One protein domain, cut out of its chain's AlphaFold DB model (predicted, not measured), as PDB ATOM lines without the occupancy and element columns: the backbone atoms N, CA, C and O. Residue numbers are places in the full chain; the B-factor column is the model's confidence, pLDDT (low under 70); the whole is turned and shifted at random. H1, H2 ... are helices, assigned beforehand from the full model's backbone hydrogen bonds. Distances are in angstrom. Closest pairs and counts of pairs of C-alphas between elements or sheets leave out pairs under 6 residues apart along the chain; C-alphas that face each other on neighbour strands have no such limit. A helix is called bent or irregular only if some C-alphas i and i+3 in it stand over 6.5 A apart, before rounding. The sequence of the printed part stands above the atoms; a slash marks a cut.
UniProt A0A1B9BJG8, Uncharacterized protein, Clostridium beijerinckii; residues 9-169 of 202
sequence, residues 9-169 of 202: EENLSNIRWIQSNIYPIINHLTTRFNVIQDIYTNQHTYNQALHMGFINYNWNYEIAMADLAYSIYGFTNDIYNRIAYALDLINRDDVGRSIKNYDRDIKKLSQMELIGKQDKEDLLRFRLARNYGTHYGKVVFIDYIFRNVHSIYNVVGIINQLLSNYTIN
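AT A GLANCE: This is residues 9 to 169 of the 202 residues of an uncharacterized protein of Clostridium beijerinckii (UniProt A0A1B9BJG8). Two long helices, the bent H1 and H3, run opposite ways along an elongated body; H1b lies side by side with the first part of H3, and the short H2 sits at that end. Toward the other end the body is thicker: the hairpin of H4 and H5 packs on H3, H6a crosses H3, and H6b lies along H1a. The printed part has 161 residues with six named helices, H1 to H6 in chain order, and no named strand; it is all helix. It is loose, with a radius of gyration of the C-alphas of 19.1 A, and spans 61 by 34 by 27 A.

IN THESE COORDINATES: H1, residues 9 to 41, was assigned as one helix by its hydrogen bonds but is bent: C-alphas 20 and 23 are 7.7 A apart. Its arms are H1a, residues 9 to 20, from C-alpha 9 at (168.434, 209.099, 140.151), and H1b, residues 23 to 41, 26.9 A long. H3, residues 61 to 90, is 43.8 A long, from (138.159, 225.712, 164.244) to (167.980, 198.901, 146.544). H2 holds residues 43 to 51, H4 residues 102 to 111 and H5 residues 117 to 130, 21.3 A long. H6, residues 135 to 164, likewise assigned as one helix by its hydrogen bonds, is bent, with C-alphas 147 and 150 8.0 A apart; its arms are H6a, residues 135 to 147, and H6b, residues 150 to 164, 20.9 A long, which ends with C-alpha 164 at (174.970, 206.841, 146.584).

HOW THE PARTS SIT: H1a and H1b stand at a steep tilt of 49 degrees. H1b touches residues 61 to 72 of H3 at a shallow tilt of 12 degrees, opposite ways, the closest C-alphas being those of Tyr 40 and Tyr 61, 6.3 A. H1a touches H3 at Asn 11 and Ala 86, C-alphas 5.4 A apart, and H6b at Ile 15 and Val 156, 6.1 A. H2 touches H1b only at the corner, at Ile 39 and Tyr 46, 4.7 A, and is apart from H3. H3 is the hub; it touches H6a at Tyr 73 and Lys 138, 6.6 A, at a steep tilt of 64 degrees, and H4 at Ala 84 and Tyr 102, 5.4 A. H4 and H5 form a helical hairpin at a shallow tilt of 3 degrees, closest at Asp 103 and Leu 124, 5.9 A. H5 and H6a form another, closest at Ala 129 and Phe 141, 4.8 A. Every O i to N i+4 pair is within hydrogen-bond range in H1a, H1b, H2, H3, H4, H6a and H6b; in H5, 8 of 10 are.

THE WHOLE: The C-alphas farthest apart, those of His 44 and Val 95, are 64.0 A apart. The printed part has no cut, and the link from H3 to H4, 11 residues, is long. The mean pLDDT of the printed part is 84.1; residues 93 to 100, 128 to 137 and 141 are under 70.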
ATOM      1  N   GLU A   9     168.393 207.639 140.205       93.19
ATOM      2  CA  GLU A   9     168.434 209.099 140.151       93.19
ATOM      3  C   GLU A   9     167.196 209.721 140.814       93.19
ATOM      4  O   GLU A   9     167.309 210.577 141.698       93.19
ATOM      5  N   GLU A  10     166.003 209.258 140.430       92.31
ATOM      6  CA  GLU A  10     164.734 209.742 140.974       92.31
ATOM      7  C   GLU A  10     164.585 209.357 142.451       92.31
ATOM      8  O   GLU A  10     164.216 210.174 143.293       92.31
ATOM      9  N   ASN A  11     164.935 208.121 142.816       92.06
ATOM     10  CA  ASN A  11     164.887 207.691 144.213       92.06
ATOM     11  C   ASN A  11     165.918 208.434 145.080       92.06
ATOM     12  O   ASN A  11     165.602 208.815 146.206       92.06
ATOM     13  N   LEU A  12     167.116 208.715 144.564       93.62
ATOM     14  CA  LEU A  12     168.142 209.476 145.276       93.62
ATOM     15  C   LEU A  12     167.725 210.938 145.485       93.62
ATOM     16  O   LEU A  12     167.887 211.465 146.588       93.62
ATOM     17  N   SER A  13     167.168 211.588 144.459       93.38
ATOM     18  CA  SER A  13     166.653 212.963 144.569       93.38
ATOM     19  C   SER A  13     165.506 213.055 145.581       93.38
ATOM     20  O   SER A  13     165.550 213.907 146.467       93.38
ATOM     21  N   ASN A  14     164.557 212.115 145.545       93.25
ATOM     22  CA  ASN A  14     163.475 211.998 146.521       93.25
ATOM     23  C   ASN A  14     163.993 211.864 147.956       93.25
ATOM     24  O   ASN A  14     163.535 212.561 148.859       93.25
ATOM     25  N   ILE A  15     164.958 210.973 148.180       94.38
ATOM     26  CA  ILE A  15     165.517 210.715 149.509       94.38
ATOM     27  C   ILE A  15     166.272 211.935 150.039       94.38
ATOM     28  O   ILE A  15     166.094 212.310 151.200       94.38
ATOM     29  N   ARG A  16     167.045 212.618 149.189       92.81
ATOM     30  CA  ARG A  16     167.717 213.871 149.562       92.81
ATOM     31  C   ARG A  16     166.731 215.002 149.830       92.81
ATOM     32  O   ARG A  16     166.938 215.759 150.774       92.81
ATOM     33  N   TRP A  17     165.646 215.093 149.064       93.12
ATOM     34  CA  TRP A  17     164.581 216.055 149.330       93.12
ATOM     35  C   TRP A  17     163.947 215.814 150.704       93.12
ATOM     36  O   TRP A  17     163.832 216.760 151.483       93.12
ATOM     37  N   ILE A  18     163.618 214.561 151.050       92.75
ATOM     38  CA  ILE A  18     163.082 214.220 152.380       92.75
ATOM     39  C   ILE A  18     164.079 214.627 153.467       92.75
ATOM     40  O   ILE A  18     163.694 215.284 154.434       92.75
ATOM     41  N   GLN A  19     165.357 214.278 153.307       92.25
ATOM     42  CA  GLN A  19     166.391 214.584 154.295       92.25
ATOM     43  C   GLN A  19     166.517 216.091 154.562       92.25
ATOM     44  O   GLN A  19     166.659 216.499 155.714       92.25
ATOM     45  N   SER A  20     166.425 216.915 153.519       92.12
ATOM     46  CA  SER A  20     166.509 218.374 153.635       92.12
ATOM     47  C   SER A  20     165.238 219.018 154.199       92.12
ATOM     48  O   SER A  20     165.324 220.078 154.812       92.12
ATOM     49  N   ASN A  21     164.068 218.399 154.012       91.31
ATOM     50  CA  ASN A  21     162.777 219.050 154.263       91.31
ATOM     51  C   ASN A  21     161.964 218.470 155.430       91.31
ATOM     52  O   ASN A  21     161.050 219.141 155.907       91.31
ATOM     53  N   ILE A  22     162.280 217.275 155.944       91.19
ATOM     54  CA  ILE A  22     161.440 216.611 156.958       91.19
ATOM     55  C   ILE A  22     161.278 217.433 158.248       91.19
ATOM     56  O   ILE A  22     160.152 217.614 158.708       91.19
ATOM     57  N   TYR A  23     162.359 217.999 158.802       91.38
ATOM     58  CA  TYR A  23     162.268 218.860 159.990       91.38
ATOM     59  C   TYR A  23     161.647 220.230 159.698       91.38
ATOM     60  O   TYR A  23     160.753 220.618 160.450       91.38
ATOM     61  N   PRO A  24     162.049 220.963 158.634       93.00
ATOM     62  CA  PRO A  24     161.368 222.202 158.258       93.00
ATOM     63  C   PRO A  24     159.850 222.042 158.128       93.00
ATOM     64  O   PRO A  24     159.104 222.851 158.678       93.00
ATOM     65  N   ILE A  25     159.387 220.973 157.475       91.31
ATOM     66  CA  ILE A  25     157.956 220.719 157.287       91.31
ATOM     67  C   ILE A  25     157.275 220.376 158.619       91.31
ATOM     68  O   ILE A  25     156.225 220.937 158.921       91.31
ATOM     69  N   ILE A  26     157.868 219.522 159.458       89.56
ATOM     70  CA  ILE A  26     157.315 219.201 160.788       89.56
ATOM     71  C   ILE A  26     157.206 220.448 161.674       89.56
ATOM     72  O   ILE A  26     156.181 220.658 162.330       89.56
ATOM     73  N   ASN A  27     158.222 221.309 161.655       90.50
ATOM     74  CA  ASN A  27     158.202 222.570 162.390       90.50
ATOM     75  C   ASN A  27     157.111 223.498 161.852       90.50
ATOM     76  O   ASN A  27     156.345 224.055 162.632       90.50
ATOM     77  N   HIS A  28     156.980 223.613 160.530       92.81
ATOM     78  CA  HIS A  28     155.914 224.391 159.906       92.81
ATOM     79  C   HIS A  28     154.519 223.888 160.311       92.81
ATOM     80  O   HIS A  28     153.668 224.688 160.695       92.81
ATOM     81  N   LEU A  29     154.291 222.571 160.305       91.50
ATOM     82  CA  LEU A  29     153.023 221.961 160.720       91.50
ATOM     83  C   LEU A  29     152.729 222.205 162.212       91.50
ATOM     84  O   LEU A  29     151.591 222.514 162.567       91.50
ATOM     85  N   THR A  30     153.751 222.148 163.072       90.00
ATOM     86  CA  THR A  30     153.635 222.498 164.503       90.00
ATOM     87  C   THR A  30     153.260 223.966 164.693       90.00
ATOM     88  O   THR A  30     152.356 224.291 165.460       90.00
ATOM     89  N   THR A  31     153.916 224.870 163.966       92.56
ATOM     90  CA  THR A  31     153.600 226.300 164.009       92.56
ATOM     91  C   THR A  31     152.171 226.560 163.546       92.56
ATOM     92  O   THR A  31     151.451 227.298 164.210       92.56
ATOM     93  N   ARG A  32     151.721 225.911 162.462       92.44
ATOM     94  CA  ARG A  32     150.331 226.011 161.991       92.44
ATOM     95  C   ARG A  32     149.332 225.580 163.062       92.44
ATOM     96  O   ARG A  32     148.343 226.276 163.258       92.44
ATOM     97  N   PHE A  33     149.598 224.488 163.782       92.50
ATOM     98  CA  PHE A  33     148.766 224.076 164.916       92.50
ATOM     99  C   PHE A  33     148.674 225.175 165.980       92.50
ATOM    100  O   PHE A  33     147.571 225.558 166.362       92.50
ATOM    101  N   ASN A  34     149.813 225.717 166.417       91.69
ATOM    102  CA  ASN A  34     149.846 226.762 167.443       91.69
ATOM    103  C   ASN A  34     149.097 228.029 167.003       91.69
ATOM    104  O   ASN A  34     148.372 228.612 167.801       91.69
ATOM    105  N   VAL A  35     149.225 228.418 165.731       91.81
ATOM    106  CA  VAL A  35     148.485 229.550 165.153       91.81
ATOM    107  C   VAL A  35     146.978 229.294 165.182       91.81
ATOM    108  O   VAL A  35     146.225 230.170 165.595       91.81
ATOM    109  N   ILE A  36     146.526 228.094 164.799       92.88
ATOM    110  CA  ILE A  36     145.104 227.727 164.879       92.88
ATOM    111  C   ILE A  36     144.617 227.807 166.330       92.88
ATOM    112  O   ILE A  36     143.564 228.385 166.587       92.88
ATOM    113  N   GLN A  37     145.378 227.266 167.287       94.31
ATOM    114  CA  GLN A  37     145.011 227.348 168.702       94.31
ATOM    115  C   GLN A  37     144.875 228.800 169.169       94.31
ATOM    116  O   GLN A  37     143.860 229.144 169.769       94.31
ATOM    117  N   ASP A  38     145.848 229.662 168.873       92.50
ATOM    118  CA  ASP A  38     145.822 231.064 169.302       92.50
ATOM    119  C   ASP A  38     144.643 231.832 168.683       92.50
ATOM    120  O   ASP A  38     143.888 232.491 169.397       92.50
ATOM    121  N   ILE A  39     144.401 231.662 167.376       93.81
ATOM    122  CA  ILE A  39     143.271 232.291 166.675       93.81
ATOM    123  C   ILE A  39     141.936 231.936 167.332       93.81
ATOM    124  O   ILE A  39     141.114 232.822 167.540       93.81
ATOM    125  N   TYR A  40     141.689 230.664 167.651       93.06
ATOM    126  CA  TYR A  40     140.362 230.220 168.096       93.06
ATOM    127  C   TYR A  40     140.190 230.169 169.621       93.06
ATOM    128  O   TYR A  40     139.074 229.956 170.093       93.06
ATOM    129  N   THR A  41     141.249 230.396 170.404       92.75
ATOM    130  CA  THR A  41     141.165 230.501 171.874       92.75
ATOM    131  C   THR A  41     141.256 231.942 172.381       92.75
ATOM    132  O   THR A  41     140.879 232.207 173.524       92.75
ATOM    133  N   ASN A  42     141.686 232.889 171.539       93.19
ATOM    134  CA  ASN A  42     141.827 234.300 171.885       93.19
ATOM    135  C   ASN A  42     140.969 235.196 170.977       93.19
ATOM    136  O   ASN A  42     141.234 235.353 169.787       93.19
ATOM    137  N   GLN A  43     139.968 235.864 171.560       91.56
ATOM    138  CA  GLN A  43     139.052 236.745 170.825       91.56
ATOM    139  C   GLN A  43     139.764 237.923 170.134       91.56
ATOM    140  O   GLN A  43     139.336 238.361 169.066       91.56
ATOM    141  N   HIS A  44     140.839 238.451 170.724       93.12
ATOM    142  CA  HIS A  44     141.605 239.535 170.114       93.12
ATOM    143  C   HIS A  44     142.319 239.053 168.847       93.12
ATOM    144  O   HIS A  44     142.170 239.674 167.793       93.12
ATOM    145  N   THR A  45     143.012 237.915 168.935       92.44
ATOM    146  CA  THR A  45     143.687 237.277 167.799       92.44
ATOM    147  C   THR A  45     142.685 236.890 166.710       92.44
ATOM    148  O   THR A  45     142.920 237.179 165.539       92.44
ATOM    149  N   TYR A  46     141.532 236.322 167.081       91.81
ATOM    150  CA  TYR A  46     140.452 235.986 166.149       91.81
ATOM    151  C   TYR A  46     139.997 237.196 165.324       91.81
ATOM    152  O   TYR A  46     139.974 237.158 164.093       91.81
ATOM    153  N   ASN A  47     139.677 238.303 166.003       91.25
ATOM    154  CA  ASN A  47     139.206 239.523 165.350       91.25
ATOM    155  C   ASN A  47     140.282 240.145 164.450       91.25
ATOM    156  O   ASN A  47     139.963 240.645 163.372       91.25
ATOM    157  N   GLN A  48     141.553 240.098 164.859       92.88
ATOM    158  CA  GLN A  48     142.665 240.543 164.017       92.88
ATOM    159  C   GLN A  48     142.829 239.663 162.775       92.88
ATOM    160  O   GLN A  48     142.972 240.194 161.675       92.88
ATOM    161  N   ALA A  49     142.756 238.339 162.926       89.44
ATOM    162  CA  ALA A  49     142.875 237.397 161.818       89.44
ATOM    163  C   ALA A  49     141.738 237.560 160.793       89.44
ATOM    164  O   ALA A  49     141.998 237.519 159.591       89.44
ATOM    165  N   LEU A  50     140.504 237.815 161.252       89.88
ATOM    166  CA  LEU A  50     139.379 238.182 160.383       89.88
ATOM    167  C   LEU A  50     139.633 239.503 159.650       89.88
ATOM    168  O   LEU A  50     139.429 239.590 158.444       89.88
ATOM    169  N   HIS A  51     140.083 240.536 160.368       89.56
ATOM    170  CA  HIS A  51     140.302 241.858 159.781       89.56
ATOM    171  C   HIS A  51     141.422 241.862 158.731       89.56
ATOM    172  O   HIS A  51     141.321 242.555 157.724       89.56
ATOM    173  N   MET A  52     142.471 241.067 158.952       89.69
ATOM    174  CA  MET A  52     143.594 240.903 158.024       89.69
ATOM    175  C   MET A  52     143.299 239.925 156.874       89.69
ATOM    176  O   MET A  52     144.152 239.739 156.011       89.69
ATOM    177  N   GLY A  53     142.125 239.286 156.857       83.69
ATOM    178  CA  GLY A  53     141.751 238.312 155.828       83.69
ATOM    179  C   GLY A  53     142.495 236.976 155.922       83.69
ATOM    180  O   GLY A  53     142.442 236.186 154.983       83.69
ATOM    181  N   PHE A  54     143.173 236.692 157.040       82.44
ATOM    182  CA  PHE A  54     143.809 235.389 157.266       82.44
ATOM    183  C   PHE A  54     142.791 234.279 157.485       82.44
ATOM    184  O   PHE A  54     143.086 233.125 157.198       82.44
ATOM    185  N   ILE A  55     141.612 234.626 157.996       86.12
ATOM    186  CA  ILE A  55     140.455 233.742 158.085       86.12
ATOM    187  C   ILE A  55     139.218 234.475 157.568       86.12
ATOM    188  O   ILE A  55     139.174 235.704 157.556       86.12
ATOM    189  N   ASN A  56     138.197 233.726 157.154       82.75
ATOM    190  CA  ASN A  56     136.895 234.282 156.782       82.75
ATOM    191  C   ASN A  56     135.787 233.692 157.665       82.75
ATOM    192  O   ASN A  56     136.014 232.749 158.420       82.75
ATOM    193  N   TYR A  57     134.572 234.229 157.550       76.44
ATOM    194  CA  TYR A  57     133.434 233.812 158.377       76.44
ATOM    195  C   TYR A  57     133.000 232.351 158.177       76.44
ATOM    196  O   TYR A  57     132.357 231.787 159.059       76.44
ATOM    197  N   ASN A  58     133.362 231.726 157.054       80.19
ATOM    198  CA  ASN A  58     133.106 230.308 156.801       80.19
ATOM    199  C   ASN A  58     134.205 229.406 157.385       80.19
ATOM    200  O   ASN A  58     134.044 228.187 157.412       80.19
ATOM    201  N   TRP A  59     135.321 229.978 157.849       83.00
ATOM    202  CA  TRP A  59     136.443 229.237 158.407       83.00
ATOM    203  C   TRP A  59     136.318 229.135 159.933       83.00
ATOM    204  O   TRP A  59     136.544 230.094 160.676       83.00
ATOM    205  N   ASN A  60     135.963 227.944 160.414       87.56
ATOM    206  CA  ASN A  60     135.887 227.626 161.840       87.56
ATOM    207  C   ASN A  60     137.047 226.726 162.295       87.56
ATOM    208  O   ASN A  60     137.843 226.234 161.486       87.56
ATOM    209  N   TYR A  61     137.123 226.518 163.609       89.75
ATOM    210  CA  TYR A  61     138.159 225.712 164.244       89.75
ATOM    211  C   TYR A  61     138.222 224.292 163.664       89.75
ATOM    212  O   TYR A  61     139.302 223.791 163.355       89.75
ATOM    213  N   GLU A  62     137.070 223.656 163.455       90.25
ATOM    214  CA  GLU A  62     136.966 222.302 162.915       90.25
ATOM    215  C   GLU A  62     137.531 222.206 161.494       90.25
ATOM    216  O   GLU A  62     138.269 221.268 161.193       90.25
ATOM    217  N   ILE A  63     137.232 223.180 160.630       89.94
ATOM    218  CA  ILE A  63     137.750 223.248 159.257       89.94
ATOM    219  C   ILE A  63     139.264 223.473 159.271       89.94
ATOM    220  O   ILE A  63     139.986 222.775 158.560       89.94
ATOM    221  N   ALA A  64     139.764 224.389 160.106       90.25
ATOM    222  CA  ALA A  64     141.198 224.643 160.243       90.25
ATOM    223  C   ALA A  64     141.966 223.396 160.714       90.25
ATOM    224  O   ALA A  64     143.001 223.036 160.149       90.25
ATOM    225  N   MET A  65     141.431 222.692 161.714       89.31
ATOM    226  CA  MET A  65     142.016 221.454 162.226       89.31
ATOM    227  C   MET A  65     141.925 220.307 161.216       89.31
ATOM    228  O   MET A  65     142.865 219.515 161.106       89.31
ATOM    229  N   ALA A  66     140.829 220.212 160.458       86.88
ATOM    230  CA  ALA A  66     140.684 219.223 159.398       86.88
ATOM    231  C   ALA A  66     141.724 219.440 158.292       86.88
ATOM    232  O   ALA A  66     142.419 218.489 157.930       86.88
ATOM    233  N   ASP A  67     141.879 220.671 157.800       88.50
ATOM    234  CA  ASP A  67     142.876 221.024 156.782       88.50
ATOM    235  C   ASP A  67     144.308 220.694 157.234       88.50
ATOM    236  O   ASP A  67     145.073 220.038 156.513       88.50
ATOM    237  N   LEU A  68     144.653 221.051 158.476       88.81
ATOM    238  CA  LEU A  68     145.938 220.687 159.064       88.81
ATOM    239  C   LEU A  68     146.121 219.161 159.109       88.81
ATOM    240  O   LEU A  68     147.164 218.652 158.695       88.81
ATOM    241  N   ALA A  69     145.113 218.411 159.561       85.38
ATOM    242  CA  ALA A  69     145.188 216.953 159.630       85.38
ATOM    243  C   ALA A  69     145.374 216.309 158.243       85.38
ATOM    244  O   ALA A  69     146.164 215.370 158.103       85.38
ATOM    245  N   TYR A  70     144.692 216.814 157.210       85.06
ATOM    246  CA  TYR A  70     144.874 216.359 155.828       85.06
ATOM    247  C   TYR A  70     146.267 216.691 155.290       85.06
ATOM    248  O   TYR A  70     146.881 215.830 154.656       85.06
ATOM    249  N   SER A  71     146.794 217.879 155.601       88.31
ATOM    250  CA  SER A  71     148.156 218.288 155.242       88.31
ATOM    251  C   SER A  71     149.201 217.336 155.837       88.31
ATOM    252  O   SER A  71     150.046 216.803 155.113       88.31
ATOM    253  N   ILE A  72     149.113 217.051 157.145       86.12
ATOM    254  CA  ILE A  72     150.046 216.142 157.826       86.12
ATOM    255  C   ILE A  72     149.921 214.721 157.258       86.12
ATOM    256  O   ILE A  72     150.933 214.066 156.996       86.12
ATOM    257  N   TYR A  73     148.696 214.236 157.036       83.38
ATOM    258  CA  TYR A  73     148.462 212.911 156.460       83.38
ATOM    259  C   TYR A  73     149.056 212.780 155.049       83.38
ATOM    260  O   TYR A  73     149.728 211.788 154.755       83.38
ATOM    261  N   GLY A  74     148.839 213.781 154.188       83.62
ATOM    262  CA  GLY A  74     149.377 213.825 152.829       83.62
ATOM    263  C   GLY A  74     150.903 213.775 152.821       83.62
ATOM    264  O   GLY A  74     151.479 212.878 152.203       83.62
ATOM    265  N   PHE A  75     151.538 214.661 153.594       85.50
ATOM    266  CA  PHE A  75     152.988 214.694 153.799       85.50
ATOM    267  C   PHE A  75     153.541 213.345 154.272       85.50
ATOM    268  O   PHE A  75     154.489 212.798 153.709       85.50
ATOM    269  N   THR A  76     152.903 212.762 155.284       81.81
ATOM    270  CA  THR A  76     153.348 211.498 155.868       81.81
ATOM    271  C   THR A  76     153.257 210.343 154.870       81.81
ATOM    272  O   THR A  76     154.172 209.521 154.757       81.81
ATOM    273  N   ASN A  77     152.144 210.257 154.139       82.25
ATOM    274  CA  ASN A  77     151.944 209.219 153.136       82.25
ATOM    275  C   ASN A  77     152.921 209.379 151.959       82.25
ATOM    276  O   ASN A  77     153.365 208.368 151.413       82.25
ATOM    277  N   ASP A  78     153.286 210.606 151.587       86.00
ATOM    278  CA  ASP A  78     154.323 210.865 150.586       86.00
ATOM    279  C   ASP A  78     155.699 210.350 151.047       86.00
ATOM    280  O   ASP A  78     156.294 209.506 150.371       86.00
ATOM    281  N   ILE A  79     156.143 210.728 152.256       87.62
ATOM    282  CA  ILE A  79     157.404 210.240 152.848       87.62
ATOM    283  C   ILE A  79     157.451 208.714 152.875       87.62
ATOM    284  O   ILE A  79     158.418 208.113 152.399       87.62
ATOM    285  N   TYR A  80     156.401 208.077 153.404       85.81
ATOM    286  CA  TYR A  80     156.312 206.619 153.439       85.81
ATOM    287  C   TYR A  80     156.491 206.034 152.037       85.81
ATOM    288  O   TYR A  80     157.226 205.062 151.843       85.81
ATOM    289  N   ASN A  81     155.809 206.612 151.042       85.69
ATOM    290  CA  ASN A  81     155.852 206.070 149.701       85.69
ATOM    291  C   ASN A  81     157.245 206.167 149.089       85.69
ATOM    292  O   ASN A  81     157.702 205.146 148.574       85.69
ATOM    293  N   ARG A  82     157.909 207.320 149.192       89.06
ATOM    294  CA  ARG A  82     159.265 207.531 148.671       89.06
ATOM    295  C   ARG A  82     160.284 206.609 149.340       89.06
ATOM    296  O   ARG A  82     161.006 205.908 148.638       89.06
ATOM    297  N   ILE A  83     160.266 206.507 150.674       89.44
ATOM    298  CA  ILE A  83     161.138 205.586 151.429       89.44
ATOM    299  C   ILE A  83     160.949 204.150 150.948       89.44
ATOM    300  O   ILE A  83     161.904 203.451 150.626       89.44
ATOM    301  N   ALA A  84     159.701 203.700 150.883       87.31
ATOM    302  CA  ALA A  84     159.423 202.313 150.573       87.31
ATOM    303  C   ALA A  84     159.667 201.965 149.089       87.31
ATOM    304  O   ALA A  84     159.851 200.793 148.786       87.31
ATOM    305  N   TYR A  85     159.676 202.940 148.169       88.00
ATOM    306  CA  TYR A  85     160.124 202.710 146.789       88.00
ATOM    307  C   TYR A  85     161.649 202.665 146.675       88.00
ATOM    308  O   TYR A  85     162.171 201.756 146.034       88.00
ATOM    309  N   ALA A  86     162.362 203.558 147.363       89.38
ATOM    310  CA  ALA A  86     163.820 203.523 147.400       89.38
ATOM    311  C   ALA A  86     164.347 202.211 148.004       89.38
ATOM    312  O   ALA A  86     165.263 201.599 147.458       89.38
ATOM    313  N   LEU A  87     163.724 201.729 149.086       88.56
ATOM    314  CA  LEU A  87     164.057 200.436 149.692       88.56
ATOM    315  C   LEU A  87     163.798 199.251 148.757       88.56
ATOM    316  O   LEU A  87     164.610 198.329 148.711       88.56
ATOM    317  N   ASP A  88     162.692 199.271 148.013       85.00
ATOM    318  CA  ASP A  88     162.385 198.222 147.038       85.00
ATOM    319  C   ASP A  88     163.424 198.212 145.904       85.00
ATOM    320  O   ASP A  88     163.901 197.143 145.519       85.00
ATOM    321  N   LEU A  89     163.842 199.399 145.441       84.75
ATOM    322  CA  LEU A  89     164.842 199.563 144.384       84.75
ATOM    323  C   LEU A  89     166.232 199.062 144.804       84.75
ATOM    324  O   LEU A  89     166.859 198.325 144.049       84.75
ATOM    325  N   ILE A  90     166.695 199.396 146.013       83.62
ATOM    326  CA  ILE A  90     167.980 198.901 146.544       83.62
ATOM    327  C   ILE A  90     167.986 197.366 146.639       83.62
ATOM    328  O   ILE A  90     169.022 196.724 146.513       83.62
ATOM    329  N   ASN A  91     166.823 196.753 146.862       76.62
ATOM    330  CA  ASN A  91     166.699 195.316 147.085       76.62
ATOM    331  C   ASN A  91     166.254 194.525 145.840       76.62
ATOM    332  O   ASN A  91     165.847 193.370 145.980       76.62
ATOM    333  N   ARG A  92     166.278 195.129 144.644       71.12
ATOM    334  CA  ARG A  92     165.613 194.611 143.431       71.12
ATOM    335  C   ARG A  92     166.245 193.349 142.822       71.12
ATOM    336  O   ARG A  92     165.560 192.679 142.056       71.12
ATOM    337  N   ASP A  93     167.471 192.986 143.199       59.28
ATOM    338  CA  ASP A  93     168.206 191.828 142.648       59.28
ATOM    339  C   ASP A  93     167.626 190.445 143.029       59.28
ATOM    340  O   ASP A  93     168.063 189.416 142.516       59.28
ATOM    341  N   ASP A  94     166.602 190.389 143.884       56.06
ATOM    342  CA  ASP A  94     165.902 189.140 144.202       56.06
ATOM    343  C   ASP A  94     164.907 188.771 143.078       56.06
ATOM    344  O   ASP A  94     163.806 189.326 142.970       56.06
ATOM    345  N   VAL A  95     165.291 187.803 142.243       40.03
ATOM    346  CA  VAL A  95     164.505 187.277 141.111       40.03
ATOM    347  C   VAL A  95     163.099 186.823 141.553       40.03
ATOM    348  O   VAL A  95     162.955 186.030 142.481       40.03
ATOM    349  N   GLY A  96     162.048 187.290 140.856       45.72
ATOM    350  CA  GLY A  96     160.660 186.811 141.018       45.72
ATOM    351  C   GLY A  96     159.731 187.652 141.911       45.72
ATOM    352  O   GLY A  96     158.672 187.173 142.316       45.72
ATOM    353  N   ARG A  97     160.087 188.900 142.241       52.19
ATOM    354  CA  ARG A  97     159.295 189.745 143.157       52.19
ATOM    355  C   ARG A  97     158.010 190.325 142.549       52.19
ATOM    356  O   ARG A  97     158.033 190.989 141.517       52.19
ATOM    357  N   SER A  98     156.909 190.213 143.300       44.84
ATOM    358  CA  SER A  98     155.720 191.063 143.169       44.84
ATOM    359  C   SER A  98     155.707 192.144 144.261       44.84
ATOM    360  O   SER A  98     155.729 191.790 145.434       44.84
ATOM    361  N   ILE A  99     155.593 193.421 143.869       54.09
ATOM    362  CA  ILE A  99     155.155 194.595 144.664       54.09
ATOM    363  C   ILE A  99     155.976 194.933 145.942       54.09
ATOM    364  O   ILE A  99     156.138 194.120 146.846       54.09
ATOM    365  N   LYS A 100     156.391 196.207 146.050       66.44
ATOM    366  CA  LYS A 100     156.819 196.959 147.254       66.44
ATOM    367  C   LYS A 100     156.503 196.273 148.598       66.44
ATOM    368  O   LYS A 100     155.349 196.291 149.041       66.44
ATOM    369  N   ASN A 101     157.521 195.742 149.283       76.88
ATOM    370  CA  ASN A 101     157.371 195.069 150.582       76.88
ATOM    371  C   ASN A 101     158.237 195.722 151.670       76.88
ATOM    372  O   ASN A 101     159.253 195.178 152.104       76.88
ATOM    373  N   TYR A 102     157.763 196.881 152.132       82.88
ATOM    374  CA  TYR A 102     158.407 197.711 153.151       82.88
ATOM    375  C   TYR A 102     158.871 196.913 154.380       82.88
ATOM    376  O   TYR A 102     160.026 197.023 154.778       82.88
ATOM    377  N   ASP A 103     158.018 196.053 154.946       85.31
ATOM    378  CA  ASP A 103     158.348 195.328 156.180       85.31
ATOM    379  C   ASP A 103     159.521 194.367 155.998       85.31
ATOM    380  O   ASP A 103     160.354 194.213 156.891       85.31
ATOM    381  N   ARG A 104     159.582 193.692 154.844       85.50
ATOM    382  CA  ARG A 104     160.705 192.816 154.509       85.50
ATOM    383  C   ARG A 104     161.984 193.632 154.376       85.50
ATOM    384  O   ARG A 104     163.008 193.232 154.920       85.50
ATOM    385  N   ASP A 105     161.920 194.760 153.682       87.75
ATOM    386  CA  ASP A 105     163.104 195.562 153.391       87.75
ATOM    387  C   ASP A 105     163.655 196.221 154.675       87.75
ATOM    388  O   ASP A 105     164.864 196.201 154.901       87.75
ATOM    389  N   ILE A 106     162.787 196.656 155.600       88.75
ATOM    390  CA  ILE A 106     163.179 197.098 156.953       88.75
ATOM    391  C   ILE A 106     163.815 195.959 157.763       88.75
ATOM    392  O   ILE A 106     164.853 196.148 158.398       88.75
ATOM    393  N   LYS A 107     163.237 194.750 157.731       88.88
ATOM    394  CA  LYS A 107     163.833 193.582 158.404       88.88
ATOM    395  C   LYS A 107     165.224 193.264 157.855       88.88
ATOM    396  O   LYS A 107     166.106 192.937 158.643       88.88
ATOM    397  N   LYS A 108     165.431 193.399 156.541       87.56
ATOM    398  CA  LYS A 108     166.733 193.180 155.899       87.56
ATOM    399  C   LYS A 108     167.770 194.215 156.340       87.56
ATOM    400  O   LYS A 108     168.874 193.819 156.692       87.56
ATOM    401  N   LEU A 109     167.408 195.500 156.430       87.12
ATOM    402  CA  LEU A 109     168.308 196.522 156.991       87.12
ATOM    403  C   LEU A 109     168.763 196.170 158.415       87.12
ATOM    404  O   LEU A 109     169.930 196.348 158.750       87.12
ATOM    405  N   SER A 110     167.859 195.635 159.241       88.44
ATOM    406  CA  SER A 110     168.202 195.195 160.597       88.44
ATOM    407  C   SER A 110     169.093 193.949 160.608       88.44
ATOM    408  O   SER A 110     170.004 193.868 161.423       88.44
ATOM    409  N   GLN A 111     168.874 192.993 159.696       88.94
ATOM    410  CA  GLN A 111     169.745 191.818 159.528       88.94
ATOM    411  C   GLN A 111     171.156 192.197 159.066       88.94
ATOM    412  O   GLN A 111     172.113 191.531 159.438       88.94
ATOM    413  N   MET A 112     171.274 193.262 158.273       87.00
ATOM    414  CA  MET A 112     172.550 193.846 157.850       87.00
ATOM    415  C   MET A 112     173.186 194.742 158.925       87.00
ATOM    416  O   MET A 112     174.188 195.390 158.646       87.00
ATOM    417  N   GLU A 113     172.585 194.829 160.118       88.75
ATOM    418  CA  GLU A 113     173.036 195.668 161.238       88.75
ATOM    419  C   GLU A 113     173.127 197.171 160.908       88.75
ATOM    420  O   GLU A 113     173.764 197.939 161.624       88.75
ATOM    421  N   LEU A 114     172.434 197.621 159.854       86.44
ATOM    422  CA  LEU A 114     172.373 199.034 159.469       86.44
ATOM    423  C   LEU A 114     171.414 199.837 160.355       86.44
ATOM    424  O   LEU A 114     171.534 201.054 160.449       86.44
ATOM    425  N   ILE A 115     170.458 199.162 160.999       86.69
ATOM    426  CA  ILE A 115     169.535 199.745 161.979       86.69
ATOM    427  C   ILE A 115     169.455 198.875 163.233       86.69
ATOM    428  O   ILE A 115     169.548 197.643 163.162       86.69
ATOM    429  N   GLY A 116     169.218 199.508 164.384       84.69
ATOM    430  CA  GLY A 116     169.031 198.808 165.648       84.69
ATOM    431  C   GLY A 116     167.728 197.999 165.699       84.69
ATOM    432  O   GLY A 116     166.790 198.213 164.928       84.69
ATOM    433  N   LYS A 117     167.634 197.071 166.663       86.25
ATOM    434  CA  LYS A 117     166.400 196.295 166.897       86.25
ATOM    435  C   LYS A 117     165.207 197.193 167.233       86.25
ATOM    436  O   LYS A 117     164.113 196.905 166.763       86.25
ATOM    437  N   GLN A 118     165.430 198.248 168.019       84.31
ATOM    438  CA  GLN A 118     164.389 199.204 168.396       84.31
ATOM    439  C   GLN A 118     163.919 200.014 167.180       84.31
ATOM    440  O   GLN A 118     162.728 200.012 166.891       84.31
ATOM    441  N   ASP A 119     164.851 200.568 166.394       83.81
ATOM    442  CA  ASP A 119     164.523 201.292 165.157       83.81
ATOM    443  C   ASP A 119     163.700 200.432 164.199       83.81
ATOM    444  O   ASP A 119     162.711 200.887 163.637       83.81
ATOM    445  N   LYS A 120     164.068 199.155 164.042       88.69
ATOM    446  CA  LYS A 120     163.305 198.202 163.230       88.69
ATOM    447  C   LYS A 120     161.856 198.076 163.716       88.69
ATOM    448  O   LYS A 120     160.952 198.087 162.886       88.69
ATOM    449  N   GLU A 121     161.618 197.939 165.021       87.38
ATOM    450  CA  GLU A 121     160.250 197.860 165.562       87.38
ATOM    451  C   GLU A 121     159.469 199.159 165.334       87.38
ATOM    452  O   GLU A 121     158.309 199.108 164.920       87.38
ATOM    453  N   ASP A 122     160.105 200.313 165.538       83.69
ATOM    454  CA  ASP A 122     159.464 201.611 165.335       83.69
ATOM    455  C   ASP A 122     159.099 201.805 163.858       83.69
ATOM    456  O   ASP A 122     157.937 202.043 163.532       83.69
ATOM    457  N   LEU A 123     160.022 201.536 162.937       84.56
ATOM    458  CA  LEU A 123     159.792 201.655 161.496       84.56
ATOM    459  C   LEU A 123     158.702 200.717 160.982       84.56
ATOM    460  O   LEU A 123     157.888 201.129 160.162       84.56
ATOM    461  N   LEU A 124     158.612 199.480 161.476       85.94
ATOM    462  CA  LEU A 124     157.528 198.569 161.086       85.94
ATOM    463  C   LEU A 124     156.141 199.103 161.489       85.94
ATOM    464  O   LEU A 124     155.155 198.865 160.783       85.94
ATOM    465  N   ARG A 125     156.050 199.891 162.569       80.31
ATOM    466  CA  ARG A 125     154.801 200.570 162.956       80.31
ATOM    467  C   ARG A 125     154.407 201.671 161.976       80.31
ATOM    468  O   ARG A 125     153.213 201.948 161.860       80.31
ATOM    469  N   PHE A 126     155.350 202.219 161.204       76.75
ATOM    470  CA  PHE A 126     155.063 203.225 160.181       76.75
ATOM    471  C   PHE A 126     154.042 202.715 159.148       76.75
ATOM    472  O   PHE A 126     153.079 203.406 158.819       76.75
ATOM    473  N   ARG A 127     154.182 201.463 158.684       74.00
ATOM    474  CA  ARG A 127     153.211 200.847 157.761       74.00
ATOM    475  C   ARG A 127     151.864 200.594 158.433       74.00
ATOM    476  O   ARG A 127     150.826 200.837 157.819       74.00
ATOM    477  N   LEU A 128     151.866 200.078 159.661       68.25
ATOM    478  CA  LEU A 128     150.634 199.757 160.389       68.25
ATOM    479  C   LEU A 128     149.785 201.005 160.630       68.25
ATOM    480  O   LEU A 128     148.570 200.967 160.452       68.25
ATOM    481  N   ALA A 129     150.429 202.121 160.955       63.34
ATOM    482  CA  ALA A 129     149.754 203.383 161.197       63.34
ATOM    483  C   ALA A 129     149.120 203.982 159.917       63.34
ATOM    484  O   ALA A 129     148.125 204.696 160.006       63.34
ATOM    485  N   ARG A 130     149.586 203.599 158.715       63.19
ATOM    486  CA  ARG A 130     148.984 203.981 157.420       63.19
ATOM    487  C   ARG A 130     147.646 203.288 157.126       63.19
ATOM    488  O   ARG A 130     146.846 203.819 156.360       63.19
ATOM    489  N   ASN A 131     147.390 202.104 157.689       58.22
ATOM    490  CA  ASN A 131     146.234 201.267 157.321       58.22
ATOM    491  C   ASN A 131     144.878 201.767 157.845       58.22
ATOM    492  O   ASN A 131     143.859 201.099 157.666       58.22
ATOM    493  N   TYR A 132     144.828 202.953 158.434       54.69
ATOM    494  CA  TYR A 132     143.596 203.529 158.928       54.69
ATOM    495  C   TYR A 132     143.178 204.720 158.063       54.69
ATOM    496  O   TYR A 132     143.540 205.864 158.316       54.69
ATOM    497  N   GLY A 133     142.350 204.451 157.051       56.47
ATOM    498  CA  GLY A 133     141.628 205.498 156.313       56.47
ATOM    499  C   GLY A 133     140.575 206.232 157.159       56.47
ATOM    500  O   GLY A 133     139.949 207.175 156.681       56.47
ATOM    501  N   THR A 134     140.369 205.812 158.410       66.19
ATOM    502  CA  THR A 134     139.444 206.429 159.364       66.19
ATOM    503  C   THR A 134     140.070 207.656 160.029       66.19
ATOM    504  O   THR A 134     141.288 207.745 160.184       66.19
ATOM    505  N   HIS A 135     139.237 208.600 160.483       65.56
ATOM    506  CA  HIS A 135     139.703 209.771 161.241       65.56
ATOM    507  C   HIS A 135     140.570 209.385 162.450       65.56
ATOM    508  O   HIS A 135     141.587 210.026 162.697       65.56
ATOM    509  N   TYR A 136     140.221 208.297 163.146       62.78
ATOM    510  CA  TYR A 136     140.963 207.817 164.310       62.78
ATOM    511  C   TYR A 136     142.404 207.423 163.976       62.78
ATOM    512  O   TYR A 136     143.333 207.862 164.648       62.78
ATOM    513  N   GLY A 137     142.634 206.636 162.925       62.91
ATOM    514  CA  GLY A 137     144.005 206.229 162.650       62.91
ATOM    515  C   GLY A 137     144.813 207.213 161.806       62.91
ATOM    516  O   GLY A 137     146.035 207.119 161.833       62.91
ATOM    517  N   LYS A 138     144.193 208.245 161.205       70.06
ATOM    518  CA  LYS A 138     144.933 209.456 160.801       70.06
ATOM    519  C   LYS A 138     145.624 210.098 162.008       70.06
ATOM    520  O   LYS A 138     146.799 210.423 161.911       70.06
ATOM    521  N   VAL A 139     144.940 210.218 163.150       72.31
ATOM    522  CA  VAL A 139     145.534 210.775 164.384       72.31
ATOM    523  C   VAL A 139     146.682 209.902 164.890       72.31
ATOM    524  O   VAL A 139     147.741 210.426 165.218       72.31
ATOM    525  N   VAL A 140     146.521 208.576 164.881       70.19
ATOM    526  CA  VAL A 140     147.598 207.638 165.256       70.19
ATOM    527  C   VAL A 140     148.804 207.750 164.313       70.19
ATOM    528  O   VAL A 140     149.948 207.687 164.755       70.19
ATOM    529  N   PHE A 141     148.568 207.946 163.013       68.81
ATOM    530  CA  PHE A 141     149.628 208.120 162.016       68.81
ATOM    531  C   PHE A 141     150.383 209.439 162.174       68.81
ATOM    532  O   PHE A 141     151.605 209.471 162.038       68.81
ATOM    533  N   ILE A 142     149.658 210.504 162.511       74.50
ATOM    534  CA  ILE A 142     150.229 211.802 162.857       74.50
ATOM    535  C   ILE A 142     151.095 211.661 164.115       74.50
ATOM    536  O   ILE A 142     152.282 211.966 164.060       74.50
ATOM    537  N   ASP A 143     150.554 211.124 165.213       80.75
ATOM    538  CA  ASP A 143     151.297 210.924 166.470       80.75
ATOM    539  C   ASP A 143     152.592 210.123 166.249       80.75
ATOM    540  O   ASP A 143     153.659 210.499 166.740       80.75
ATOM    541  N   TYR A 144     152.531 209.076 165.421       80.19
ATOM    542  CA  TYR A 144     153.702 208.283 165.061       80.19
ATOM    543  C   TYR A 144     154.822 209.124 164.423       80.19
ATOM    544  O   TYR A 144     155.977 208.993 164.831       80.19
ATOM    545  N   ILE A 145     154.512 209.988 163.450       78.94
ATOM    546  CA  ILE A 145     155.528 210.787 162.743       78.94
ATOM    547  C   ILE A 145     156.250 211.738 163.674       78.94
ATOM    548  O   ILE A 145     157.478 211.801 163.656       78.94
ATOM    549  N   PHE A 146     155.497 212.457 164.500       81.50
ATOM    550  CA  PHE A 146     156.082 213.445 165.396       81.50
ATOM    551  C   PHE A 146     156.944 212.782 166.476       81.50
ATOM    552  O   PHE A 146     157.995 213.313 166.825       81.50
ATOM    553  N   ARG A 147     156.567 211.587 166.953       86.00
ATOM    554  CA  ARG A 147     157.359 210.833 167.938       86.00
ATOM    555  C   ARG A 147     158.600 210.158 167.360       86.00
ATOM    556  O   ARG A 147     159.579 209.998 168.079       86.00
ATOM    557  N   ASN A 148     158.563 209.748 166.092       86.94
ATOM    558  CA  ASN A 148     159.600 208.903 165.483       86.94
ATOM    559  C   ASN A 148     160.349 209.596 164.333       86.94
ATOM    560  O   ASN A 148     161.028 208.930 163.548       86.94
ATOM    561  N   VAL A 149     160.256 210.927 164.222       87.12
ATOM    562  CA  VAL A 149     160.915 211.708 163.160       87.12
ATOM    563  C   VAL A 149     162.414 211.416 163.070       87.12
ATOM    564  O   VAL A 149     162.948 211.294 161.971       87.12
ATOM    565  N   HIS A 150     163.085 211.232 164.209       88.19
ATOM    566  CA  HIS A 150     164.509 210.909 164.250       88.19
ATOM    567  C   HIS A 150     164.810 209.548 163.608       88.19
ATOM    568  O   HIS A 150     165.701 209.458 162.768       88.19
ATOM    569  N   SER A 151     164.033 208.507 163.920       86.62
ATOM    570  CA  SER A 151     164.201 207.179 163.313       86.62
ATOM    571  C   SER A 151     163.939 207.206 161.805       86.62
ATOM    572  O   SER A 151     164.662 206.576 161.036       86.62
ATOM    573  N   ILE A 152     162.954 207.992 161.357       88.06
ATOM    574  CA  ILE A 152     162.681 208.191 159.925       88.06
ATOM    575  C   ILE A 152     163.853 208.907 159.251       88.06
ATOM    576  O   ILE A 152     164.323 208.455 158.209       88.06
ATOM    577  N   TYR A 153     164.358 209.985 159.853       91.56
ATOM    578  CA  TYR A 153     165.513 210.724 159.349       91.56
ATOM    579  C   TYR A 153     166.752 209.827 159.219       91.56
ATOM    580  O   TYR A 153     167.432 209.850 158.192       91.56
ATOM    581  N   ASN A 154     167.013 208.984 160.220       89.38
ATOM    582  CA  ASN A 154     168.148 208.060 160.213       89.38
ATOM    583  C   ASN A 154     168.048 207.044 159.068       89.38
ATOM    584  O   ASN A 154     169.016 206.827 158.342       89.38
ATOM    585  N   VAL A 155     166.863 206.470 158.846       90.00
ATOM    586  CA  VAL A 155     166.625 205.533 157.735       90.00
ATOM    587  C   VAL A 155     166.778 206.206 156.384       90.00
ATOM    588  O   VAL A 155     167.377 205.626 155.484       90.00
ATOM    589  N   VAL A 156     166.285 207.433 156.239       92.69
ATOM    590  CA  VAL A 156     166.506 208.245 155.034       92.69
ATOM    591  C   VAL A 156     168.009 208.442 154.797       92.69
ATOM    592  O   VAL A 156     168.464 208.285 153.665       92.69
ATOM    593  N   GLY A 157     168.795 208.694 155.849       91.75
ATOM    594  CA  GLY A 157     170.257 208.780 155.772       91.75
ATOM    595  C   GLY A 157     170.921 207.484 155.294       91.75
ATOM    596  O   GLY A 157     171.756 207.522 154.391       91.75
ATOM    597  N   ILE A 158     170.505 206.335 155.831       91.06
ATOM    598  CA  ILE A 158     170.999 205.013 155.411       91.06
ATOM    599  C   ILE A 158     170.647 204.745 153.946       91.06
ATOM    600  O   ILE A 158     171.501 204.339 153.163       91.06
ATOM    601  N   ILE A 159     169.404 205.015 153.541       91.88
ATOM    602  CA  ILE A 159     168.962 204.852 152.152       91.88
ATOM    603  C   ILE A 159     169.780 205.751 151.218       91.88
ATOM    604  O   ILE A 159     170.199 205.298 150.157       91.88
ATOM    605  N   ASN A 160     170.050 207.000 151.611       93.19
ATOM    606  CA  ASN A 160     170.875 207.924 150.830       93.19
ATOM    607  C   ASN A 160     172.291 207.365 150.621       93.19
ATOM    608  O   ASN A 160     172.795 207.373 149.497       93.19
ATOM    609  N   GLN A 161     172.911 206.829 151.677       90.94
ATOM    610  CA  GLN A 161     174.223 206.179 151.592       90.94
ATOM    611  C   GLN A 161     174.191 204.967 150.654       90.94
ATOM    612  O   GLN A 161     175.039 204.857 149.774       90.94
ATOM    613  N   LEU A 162     173.187 204.095 150.790       89.88
ATOM    614  CA  LEU A 162     173.039 202.907 149.947       89.88
ATOM    615  C   LEU A 162     172.837 203.267 148.469       89.88
ATOM    616  O   LEU A 162     173.494 202.686 147.613       89.88
ATOM    617  N   LEU A 163     171.980 204.247 148.164       89.38
ATOM    618  CA  LEU A 163     171.756 204.719 146.793       89.38
ATOM    619  C   LEU A 163     172.992 205.415 146.207       89.38
ATOM    620  O   LEU A 163     173.272 205.261 145.023       89.38
ATOM    621  N   SER A 164     173.757 206.139 147.028       86.25
ATOM    622  CA  SER A 164     174.970 206.841 146.584       86.25
ATOM    623  C   SER A 164     176.121 205.897 146.210       86.25
ATOM    624  O   SER A 164     177.075 206.340 145.576       86.25
ATOM    625  N   ASN A 165     176.041 204.611 146.573       87.38
ATOM    626  CA  ASN A 165     177.026 203.600 146.177       87.38
ATOM    627  C   ASN A 165     176.840 203.107 144.732       87.38
ATOM    628  O   ASN A 165     177.730 202.449 144.194       87.38
ATOM    629  N   TYR A 166     175.702 203.404 144.101       86.94
ATOM    630  CA  TYR A 166     175.456 203.072 142.701       86.94
ATOM    631  C   TYR A 166     176.057 204.137 141.777       86.94
ATOM    632  O   TYR A 166     176.239 205.294 142.153       86.94
ATOM    633  N   THR A 167     176.371 203.758 140.537       88.12
ATOM    634  CA  THR A 167     176.744 204.733 139.504       88.12
ATOM    635  C   THR A 167     175.492 205.484 139.049       88.12
ATOM    636  O   THR A 167     174.566 204.858 138.545       88.12
ATOM    637  N   ILE A 168     175.474 206.806 139.236       89.88
ATOM    638  CA  ILE A 168     174.312 207.671 138.977       89.88
ATOM    639  C   ILE A 168     174.557 208.567 137.758       89.88
ATOM    640  O   ILE A 168     175.609 209.203 137.639       89.88
ATOM    641  N   ASN A 169     173.553 208.695 136.894       93.00
ATOM    642  CA  ASN A 169     173.498 209.718 135.858       93.00
ATOM    643  C   ASN A 169     173.217 211.096 136.478       93.00
ATOM    644  O   ASN A 169     172.092 211.440 136.845       93.00
TER     645      ASN A 169